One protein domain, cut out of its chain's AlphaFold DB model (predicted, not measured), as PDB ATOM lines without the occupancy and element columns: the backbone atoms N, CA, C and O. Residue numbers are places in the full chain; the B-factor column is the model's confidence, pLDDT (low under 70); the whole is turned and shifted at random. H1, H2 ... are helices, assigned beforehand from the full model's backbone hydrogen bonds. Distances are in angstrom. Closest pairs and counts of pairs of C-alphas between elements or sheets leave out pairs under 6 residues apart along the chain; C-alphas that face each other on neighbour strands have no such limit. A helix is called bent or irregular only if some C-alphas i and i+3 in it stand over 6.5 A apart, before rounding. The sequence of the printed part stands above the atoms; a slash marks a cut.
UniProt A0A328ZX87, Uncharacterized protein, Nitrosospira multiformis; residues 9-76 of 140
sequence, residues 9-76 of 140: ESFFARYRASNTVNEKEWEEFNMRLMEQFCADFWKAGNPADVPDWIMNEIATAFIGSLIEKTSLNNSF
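What this domain is: This is residues 9 to 76 of the 140 residues of an uncharacterized protein of Nitrosospira multiformis (UniProt A0A328ZX87). Going from the first residue, you meet a short helix, H1, close to the first half of a long helix, H2; the chain then folds back, and H3 passes H2 near its middle, with residues 54 to 55 beside residues 33 to 37, on much the same side of H2 as H1, and slants away from it, while the small H4 folds back on the later part of H3. The contacts between the helices are few, and residues 17 to 24 stick out. The printed part has 68 residues, with four named helices in the order H1, H2, H3, H4 and no named strand: all helix. It is only just compact, close to loose, with a radius of gyration of the C-alphas of 12.6 A, and flat, spanning 32 by 29 by 16 A.

How they stand to each other: Begin at H1, residues 9 to 17, and look across to H2, residues 23 to 44: they are close but not clearly touching, their closest C-alphas, of Phe 12 and Phe 29, 7.3 A apart. They run opposite ways at a steep tilt of 45 degrees. Next comes H3, residues 52 to 68, which only just touches H2, with 3 pairs of C-alphas within 8 A, through residues 54 to 55 of H3 and 33 to 37 of H2 alone. The closest C-alphas, of Leu 33 and Ile 54, are 6.8 A apart; H2 and H3 run opposite ways at a steep tilt of 56 degrees. H4, residues 72 to 75, touches residues 61 to 65 of H3 alone; the closest C-alphas, of Ser 65 and Leu 72, are 5.3 A apart. H4 is apart from H1 and H2, and H1 is apart from H3. Every O i to N i+4 pair is within hydrogen-bond range in H1 and H3, and 17 of 18 are in H2; H4 is too short for such a pair.

Where its parts are: Find C-alpha 9 at (240.966, 220.027, 109.689), where H1 begins. From C-alpha 23 at (257.771, 209.281, 111.217), H2 runs 32.7 A; it is neither bent nor irregular, but only just: C-alphas 41 and 44 are 6.3 A apart. H3 covers 23.8 A, and H4 ends at C-alpha 75, (250.448, 200.257, 112.102).

The domain as a whole: The C-alphas of Thr 20 and Ala 44, the two farthest apart, are 34.6 A apart. The printed part has no cut and no long link. Look for low confidence at residues 18 to 21, under 70; the mean pLDDT of the printed part is 82.1.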
ATOM      1  N   GLU A   9     241.428 220.115 111.076       80.94
ATOM      2  CA  GLU A   9     240.966 220.027 109.689       80.94
ATOM      3  C   GLU A   9     242.020 220.487 108.674       80.94
ATOM      4  O   GLU A   9     242.249 219.791 107.680       80.94
ATOM      5  N   SER A  10     242.695 221.619 108.918       81.62
ATOM      6  CA  SER A  10     243.745 222.098 108.012       81.62
ATOM      7  C   SER A  10     244.968 221.181 108.035       81.62
ATOM      8  O   SER A  10     245.522 220.887 106.974       81.62
ATOM      9  N   PHE A  11     245.316 220.646 109.210       84.94
ATOM     10  CA  PHE A  11     246.392 219.670 109.368       84.94
ATOM     11  C   PHE A  11     246.102 218.382 108.584       84.94
ATOM     12  O   PHE A  11     246.927 217.943 107.782       84.94
ATOM     13  N   PHE A  12     244.911 217.792 108.740       86.75
ATOM     14  CA  PHE A  12     244.533 216.568 108.027       86.75
ATOM     15  C   PHE A  12     244.433 216.774 106.513       86.75
ATOM     16  O   PHE A  12     244.768 215.871 105.743       86.75
ATOM     17  N   ALA A  13     243.969 217.943 106.062       83.62
ATOM     18  CA  ALA A  13     243.926 218.281 104.641       83.62
ATOM     19  C   ALA A  13     245.337 218.382 104.047       83.62
ATOM     20  O   ALA A  13     245.596 217.826 102.979       83.62
ATOM     21  N   ARG A  14     246.260 219.034 104.764       83.12
ATOM     22  CA  ARG A  14     247.671 219.127 104.383       83.12
ATOM     23  C   ARG A  14     248.321 217.749 104.337       83.12
ATOM     24  O   ARG A  14     248.891 217.405 103.309       83.12
ATOM     25  N   TYR A  15     248.172 216.955 105.396       80.38
ATOM     26  CA  TYR A  15     248.793 215.635 105.509       80.38
ATOM     27  C   TYR A  15     248.324 214.670 104.414       80.38
ATOM     28  O   TYR A  15     249.142 214.034 103.763       80.38
ATOM     29  N   ARG A  16     247.015 214.614 104.124       76.69
ATOM     30  CA  ARG A  16     246.485 213.769 103.036       76.69
ATOM     31  C   ARG A  16     246.914 214.231 101.636       76.69
ATOM     32  O   ARG A  16     246.891 213.429 100.707       76.69
ATOM     33  N   ALA A  17     247.290 215.501 101.471       80.31
ATOM     34  CA  ALA A  17     247.800 216.044 100.211       80.31
ATOM     35  C   ALA A  17     249.325 215.883 100.065       80.31
ATOM     36  O   ALA A  17     249.834 215.709  98.957       80.31
ATOM     37  N   SER A  18     250.063 215.952 101.173       67.75
ATOM     38  CA  SER A  18     251.510 215.794 101.208       67.75
ATOM     39  C   SER A  18     251.853 214.318 101.387       67.75
ATOM     40  O   SER A  18     251.796 213.787 102.487       67.75
ATOM     41  N   ASN A  19     252.255 213.638 100.316       62.44
ATOM     42  CA  ASN A  19     252.690 212.235 100.354       62.44
ATOM     43  C   ASN A  19     254.063 212.043 101.057       62.44
ATOM     44  O   ASN A  19     254.876 211.209 100.659       62.44
ATOM     45  N   THR A  20     254.384 212.888 102.039       56.22
ATOM     46  CA  THR A  20     255.645 212.925 102.782       56.22
ATOM     47  C   THR A  20     255.505 212.137 104.073       56.22
ATOM     48  O   THR A  20     254.800 212.536 104.991       56.22
ATOM     49  N   VAL A  21     256.209 211.006 104.132       59.03
ATOM     50  CA  VAL A  21     256.209 210.077 105.266       59.03
ATOM     51  C   VAL A  21     257.390 210.411 106.180       59.03
ATOM     52  O   VAL A  21     258.452 209.796 106.095       59.03
ATOM     53  N   ASN A  22     257.242 211.437 107.019       75.88
ATOM     54  CA  ASN A  22     258.122 211.628 108.173       75.88
ATOM     55  C   ASN A  22     257.489 210.934 109.386       75.88
ATOM     56  O   ASN A  22     256.336 211.200 109.711       75.88
ATOM     57  N   GLU A  23     258.245 210.075 110.073       71.00
ATOM     58  CA  GLU A  23     257.771 209.281 111.217       71.00
ATOM     59  C   GLU A  23     257.144 210.153 112.318       71.00
ATOM     60  O   GLU A  23     256.066 209.843 112.814       71.00
ATOM     61  N   LYS A  24     257.742 211.315 112.616       77.25
ATOM     62  CA  LYS A  24     257.193 212.260 113.605       77.25
ATOM     63  C   LYS A  24     255.880 212.908 113.174       77.25
ATOM     64  O   LYS A  24     255.010 213.143 114.003       77.25
ATOM     65  N   GLU A  25     255.749 213.229 111.888       78.75
ATOM     66  CA  GLU A  25     254.505 213.802 111.359       78.75
ATOM     67  C   GLU A  25     253.398 212.745 111.338       78.75
ATOM     68  O   GLU A  25     252.233 213.071 111.557       78.75
ATOM     69  N   TRP A  26     253.763 211.477 111.140       78.81
ATOM     70  CA  TRP A  26     252.830 210.359 111.195       78.81
ATOM     71  C   TRP A  26     252.330 210.081 112.620       78.81
ATOM     72  O   TRP A  26     251.129 209.910 112.822       78.81
ATOM     73  N   GLU A  27     253.215 210.115 113.622       83.25
ATOM     74  CA  GLU A  27     252.826 210.051 115.040       83.25
ATOM     75  C   GLU A  27     251.883 211.200 115.424       83.25
ATOM     76  O   GLU A  27     250.860 210.979 116.079       83.25
ATOM     77  N   GLU A  28     252.190 212.429 114.993       85.56
ATOM     78  CA  GLU A  28     251.338 213.594 115.246       85.56
ATOM     79  C   GLU A  28     249.973 213.460 114.555       85.56
ATOM     80  O   GLU A  28     248.941 213.767 115.159       85.56
ATOM     81  N   PHE A  29     249.950 212.947 113.322       87.44
ATOM     82  CA  PHE A  29     248.716 212.654 112.603       87.44
ATOM     83  C   PHE A  29     247.844 211.651 113.360       87.44
ATOM     84  O   PHE A  29     246.677 211.945 113.615       87.44
ATOM     85  N   ASN A  30     248.400 210.513 113.783       88.00
ATOM     86  CA  ASN A  30     247.648 209.488 114.512       88.00
ATOM     87  C   ASN A  30     247.160 209.994 115.874       88.00
ATOM     88  O   ASN A  30     246.038 209.693 116.283       88.00
ATOM     89  N   MET A  31     247.968 210.804 116.564       88.25
ATOM     90  CA  MET A  31     247.579 211.439 117.821       88.25
ATOM     91  C   MET A  31     246.366 212.356 117.630       88.25
ATOM     92  O   MET A  31     245.373 212.207 118.342       88.25
ATOM     93  N   ARG A  32     246.419 213.273 116.654       88.44
ATOM     94  CA  ARG A  32     245.307 214.188 116.349       88.44
ATOM     95  C   ARG A  32     244.077 213.430 115.846       88.44
ATOM     96  O   ARG A  32     242.953 213.804 116.172       88.44
ATOM     97  N   LEU A  33     244.273 212.350 115.084       90.00
ATOM     98  CA  LEU A  33     243.193 211.476 114.621       90.00
ATOM     99  C   LEU A  33     242.461 210.832 115.806       90.00
ATOM    100  O   LEU A  33     241.234 210.871 115.860       90.00
ATOM    101  N   MET A  34     243.205 210.296 116.780       88.75
ATOM    102  CA  MET A  34     242.623 209.727 118.000       88.75
ATOM    103  C   MET A  34     241.960 210.766 118.886       88.75
ATOM    104  O   MET A  34     240.926 210.476 119.481       88.75
ATOM    105  N   GLU A  35     242.541 211.959 118.995       88.56
ATOM    106  CA  GLU A  35     241.928 213.067 119.725       88.56
ATOM    107  C   GLU A  35     240.560 213.407 119.126       88.56
ATOM    108  O   GLU A  35     239.568 213.430 119.854       88.56
ATOM    109  N   GLN A  36     240.494 213.591 117.803       88.44
ATOM    110  CA  GLN A  36     239.251 213.897 117.097       88.44
ATOM    111  C   GLN A  36     238.237 212.755 117.221       88.44
ATOM    112  O   GLN A  36     237.081 213.002 117.558       88.44
ATOM    113  N   PHE A  37     238.675 211.506 117.032       89.06
ATOM    114  CA  PHE A  37     237.839 210.321 117.230       89.06
ATOM    115  C   PHE A  37     237.234 210.287 118.637       89.06
ATOM    116  O   PHE A  37     236.022 210.162 118.782       89.06
ATOM    117  N   CYS A  38     238.056 210.432 119.680       87.44
ATOM    118  CA  CYS A  38     237.593 210.430 121.064       87.44
ATOM    119  C   CYS A  38     236.650 211.606 121.341       87.44
ATOM    120  O   CYS A  38     235.619 211.415 121.980       87.44
ATOM    121  N   ALA A  39     236.983 212.807 120.867       87.19
ATOM    122  CA  ALA A  39     236.160 213.993 121.061       87.19
ATOM    123  C   ALA A  39     234.782 213.843 120.405       87.19
ATOM    124  O   ALA A  39     233.782 214.208 121.015       87.19
ATOM    125  N   ASP A  40     234.716 213.296 119.192       86.44
ATOM    126  CA  ASP A  40     233.459 213.111 118.468       86.44
ATOM    127  C   ASP A  40     232.648 211.939 119.020       86.44
ATOM    128  O   ASP A  40     231.460 212.088 119.301       86.44
ATOM    129  N   PHE A  41     233.301 210.810 119.299       86.31
ATOM    130  CA  PHE A  41     232.650 209.642 119.881       86.31
ATOM    131  C   PHE A  41     232.061 209.942 121.266       86.31
ATOM    132  O   PHE A  41     230.925 209.566 121.547       86.31
ATOM    133  N   TRP A  42     232.785 210.652 122.139       80.81
ATOM    134  CA  TRP A  42     232.326 210.932 123.506       80.81
ATOM    135  C   TRP A  42     231.301 212.064 123.623       80.81
ATOM    136  O   TRP A  42     230.702 212.207 124.689       80.81
ATOM    137  N   LYS A  43     231.033 212.834 122.558       79.00
ATOM    138  CA  LYS A  43     229.937 213.823 122.564       79.00
ATOM    139  C   LYS A  43     228.571 213.169 122.776       79.00
ATOM    140  O   LYS A  43     227.736 213.745 123.469       79.00
ATOM    141  N   ALA A  44     228.351 211.981 122.208       75.31
ATOM    142  CA  ALA A  44     227.062 211.286 122.282       75.31
ATOM    143  C   ALA A  44     227.163 209.768 122.524       75.31
ATOM    144  O   ALA A  44     226.139 209.106 122.679       75.31
ATOM    145  N   GLY A  45     228.372 209.195 122.542       75.75
ATOM    146  CA  GLY A  45     228.584 207.745 122.585       75.75
ATOM    147  C   GLY A  45     228.133 207.027 121.308       75.75
ATOM    148  O   GLY A  45     227.931 205.813 121.331       75.75
ATOM    149  N   ASN A  46     227.929 207.768 120.215       79.50
ATOM    150  CA  ASN A  46     227.404 207.252 118.961       79.50
ATOM    151  C   ASN A  46     228.507 207.243 117.888       79.50
ATOM    152  O   ASN A  46     228.995 208.308 117.510       79.50
ATOM    153  N   PRO A  47     228.880 206.068 117.345       76.56
ATOM    154  CA  PRO A  47     229.845 205.974 116.252       76.56
ATOM    155  C   PRO A  47     229.485 206.812 115.017       76.56
ATOM    156  O   PRO A  47     230.384 207.210 114.288       76.56
ATOM    157  N   ALA A  48     228.195 207.076 114.778       82.88
ATOM    158  CA  ALA A  48     227.733 207.837 113.614       82.88
ATOM    159  C   ALA A  48     228.123 209.326 113.646       82.88
ATOM    160  O   ALA A  48     228.035 209.995 112.620       82.88
ATOM    161  N   ASP A  49     228.548 209.839 114.802       83.88
ATOM    162  CA  ASP A  49     228.988 211.230 114.948       83.88
ATOM    163  C   ASP A  49     230.473 211.412 114.598       83.88
ATOM    164  O   ASP A  49     230.960 212.538 114.504       83.88
ATOM    165  N   VAL A  50     231.199 210.310 114.381       86.38
ATOM    166  CA  VAL A  50     232.586 210.330 113.917       86.38
ATOM    167  C   VAL A  50     232.603 210.390 112.384       86.38
ATOM    168  O   VAL A  50     231.955 209.566 111.740       86.38
ATOM    169  N   PRO A  51     233.382 211.296 111.762       88.38
ATOM    170  CA  PRO A  51     233.535 211.331 110.310       88.38
ATOM    171  C   PRO A  51     233.992 209.986 109.718       88.38
ATOM    172  O   PRO A  51     234.998 209.421 110.151       88.38
ATOM    173  N   ASP A  52     233.325 209.525 108.654       88.44
ATOM    174  CA  ASP A  52     233.593 208.224 108.013       88.44
ATOM    175  C   ASP A  52     235.063 208.012 107.640       88.44
ATOM    176  O   ASP A  52     235.595 206.910 107.752       88.44
ATOM    177  N   TRP A  53     235.749 209.062 107.188       86.12
ATOM    178  CA  TRP A  53     237.154 208.951 106.812       86.12
ATOM    179  C   TRP A  53     238.047 208.648 108.024       86.12
ATOM    180  O   TRP A  53     238.980 207.870 107.884       86.12
ATOM    181  N   ILE A  54     237.734 209.178 109.213       88.25
ATOM    182  CA  ILE A  54     238.468 208.876 110.454       88.25
ATOM    183  C   ILE A  54     238.258 207.412 110.830       88.25
ATOM    184  O   ILE A  54     239.218 206.695 111.109       88.25
ATOM    185  N   MET A  55     237.006 206.952 110.773       87.94
ATOM    186  CA  MET A  55     236.664 205.549 111.013       87.94
ATOM    187  C   MET A  55     237.392 204.619 110.036       87.94
ATOM    188  O   MET A  55     237.929 203.593 110.451       87.94
ATOM    189  N   ASN A  56     237.453 204.990 108.755       89.31
ATOM    190  CA  ASN A  56     238.130 204.213 107.721       89.31
ATOM    191  C   ASN A  56     239.653 204.178 107.898       89.31
ATOM    192  O   ASN A  56     240.240 203.119 107.698       89.31
ATOM    193  N   GLU A  57     240.296 205.278 108.295       87.69
ATOM    194  CA  GLU A  57     241.739 205.297 108.589       87.69
ATOM    195  C   GLU A  57     242.076 204.360 109.758       87.69
ATOM    196  O   GLU A  57     242.940 203.488 109.638       87.69
ATOM    197  N   ILE A  58     241.327 204.456 110.864       88.06
ATOM    198  CA  ILE A  58     241.515 203.586 112.036       88.06
ATOM    199  C   ILE A  58     241.254 202.117 111.668       88.06
ATOM    200  O   ILE A  58     242.040 201.234 112.020       88.06
ATOM    201  N   ALA A  59     240.175 201.838 110.929       88.56
ATOM    202  CA  ALA A  59     239.853 200.485 110.480       88.56
ATOM    203  C   ALA A  59     240.928 199.918 109.542       88.56
ATOM    204  O   ALA A  59     241.292 198.750 109.669       88.56
ATOM    205  N   THR A  60     241.470 200.738 108.639       87.69
ATOM    206  CA  THR A  60     242.546 200.345 107.719       87.69
ATOM    207  C   THR A  60     243.811 199.987 108.487       87.69
ATOM    208  O   THR A  60     244.380 198.923 108.243       87.69
ATOM    209  N   ALA A  61     244.209 200.804 109.465       86.06
ATOM    210  CA  ALA A  61     245.355 200.504 110.318       86.06
ATOM    211  C   ALA A  61     245.148 199.208 111.122       86.06
ATOM    212  O   ALA A  61     246.050 198.373 111.216       86.06
ATOM    213  N   PHE A  62     243.936 198.988 111.642       85.75
ATOM    214  CA  PHE A  62     243.597 197.769 112.374       85.75
ATOM    215  C   PHE A  62     243.656 196.521 111.484       85.75
ATOM    216  O   PHE A  62     244.306 195.536 111.840       85.75
ATOM    217  N   ILE A  63     243.039 196.565 110.302       86.44
ATOM    218  CA  ILE A  63     243.080 195.468 109.328       86.44
ATOM    219  C   ILE A  63     244.521 195.202 108.877       86.44
ATOM    220  O   ILE A  63     244.931 194.043 108.828       86.44
ATOM    221  N   GLY A  64     245.299 196.252 108.605       83.62
ATOM    222  CA  GLY A  64     246.718 196.150 108.263       83.62
ATOM    223  C   GLY A  64     247.511 195.398 109.331       83.62
ATOM    224  O   GLY A  64     248.179 194.417 109.012       83.62
ATOM    225  N   SER A  65     247.337 195.767 110.606       84.38
ATOM    226  CA  SER A  65     248.010 195.093 111.727       84.38
ATOM    227  C   SER A  65     247.683 193.593 111.805       84.38
ATOM    228  O   SER A  65     248.564 192.758 112.018       84.38
ATOM    229  N   LEU A  66     246.426 193.216 111.531       82.81
ATOM    230  CA  LEU A  66     245.995 191.816 111.503       82.81
ATOM    231  C   LEU A  66     246.600 191.041 110.327       82.81
ATOM    232  O   LEU A  66     247.016 189.893 110.502       82.81
ATOM    233  N   ILE A  67     246.644 191.645 109.137       84.62
ATOM    234  CA  ILE A  67     247.187 191.019 107.922       84.62
ATOM    235  C   ILE A  67     248.700 190.827 108.050       84.62
ATOM    236  O   ILE A  67     249.215 189.740 107.781       84.62
ATOM    237  N   GLU A  68     249.407 191.865 108.488       79.38
ATOM    238  CA  GLU A  68     250.866 191.866 108.621       79.38
ATOM    239  C   GLU A  68     251.351 191.129 109.877       79.38
ATOM    240  O   GLU A  68     252.545 190.869 110.019       79.38
ATOM    241  N   LYS A  69     250.427 190.737 110.768       75.38
ATOM    242  CA  LYS A  69     250.716 190.137 112.082       75.38
ATOM    243  C   LYS A  69     251.645 191.018 112.924       75.38
ATOM    244  O   LYS A  69     252.487 190.514 113.669       75.38
ATOM    245  N   THR A  70     251.494 192.328 112.786       75.88
ATOM    246  CA  THR A  70     252.208 193.350 113.553       75.88
ATOM    247  C   THR A  70     251.303 193.851 114.679       75.88
ATOM    248  O   THR A  70     250.085 193.660 114.638       75.88
ATOM    249  N   SER A  71     251.859 194.454 115.737       80.44
ATOM    250  CA  SER A  71     250.986 195.126 116.701       80.44
ATOM    251  C   SER A  71     250.302 196.321 116.051       80.44
ATOM    252  O   SER A  71     250.866 196.996 115.185       80.44
ATOM    253  N   LEU A  72     249.110 196.636 116.556       77.75
ATOM    254  CA  LEU A  72     248.391 197.848 116.186       77.75
ATOM    255  C   LEU A  72     249.264 199.096 116.345       77.75
ATOM    256  O   LEU A  72     249.134 200.024 115.565       77.75
ATOM    257  N   ASN A  73     250.185 199.102 117.307       81.88
ATOM    258  CA  ASN A  73     251.048 200.247 117.536       81.88
ATOM    259  C   ASN A  73     252.101 200.460 116.439       81.88
ATOM    260  O   ASN A  73     252.554 201.578 116.243       81.88
ATOM    261  N   ASN A  74     252.488 199.420 115.696       78.00
ATOM    262  CA  ASN A  74     253.370 199.600 114.541       78.00
ATOM    263  C   ASN A  74     252.600 200.141 113.327       78.00
ATOM    264  O   ASN A  74     253.159 200.880 112.525       78.00
ATOM    265  N   SER A  75     251.323 199.772 113.184       79.94
ATOM    266  CA  SER A  75     250.448 200.257 112.102       79.94
ATOM    267  C   SER A  75     249.807 201.611 112.413       79.94
ATOM    268  O   SER A  75     249.382 202.322 111.507       79.94
ATOM    269  N   PHE A  76     249.720 201.953 113.693       83.12
ATOM    270  CA  PHE A  76     249.090 203.152 114.219       83.12
ATOM    271  C   PHE A  76     249.906 203.680 115.412       83.12
ATOM    272  O   PHE A  76     249.485 203.535 116.566       83.12
TER     273      PHE A  76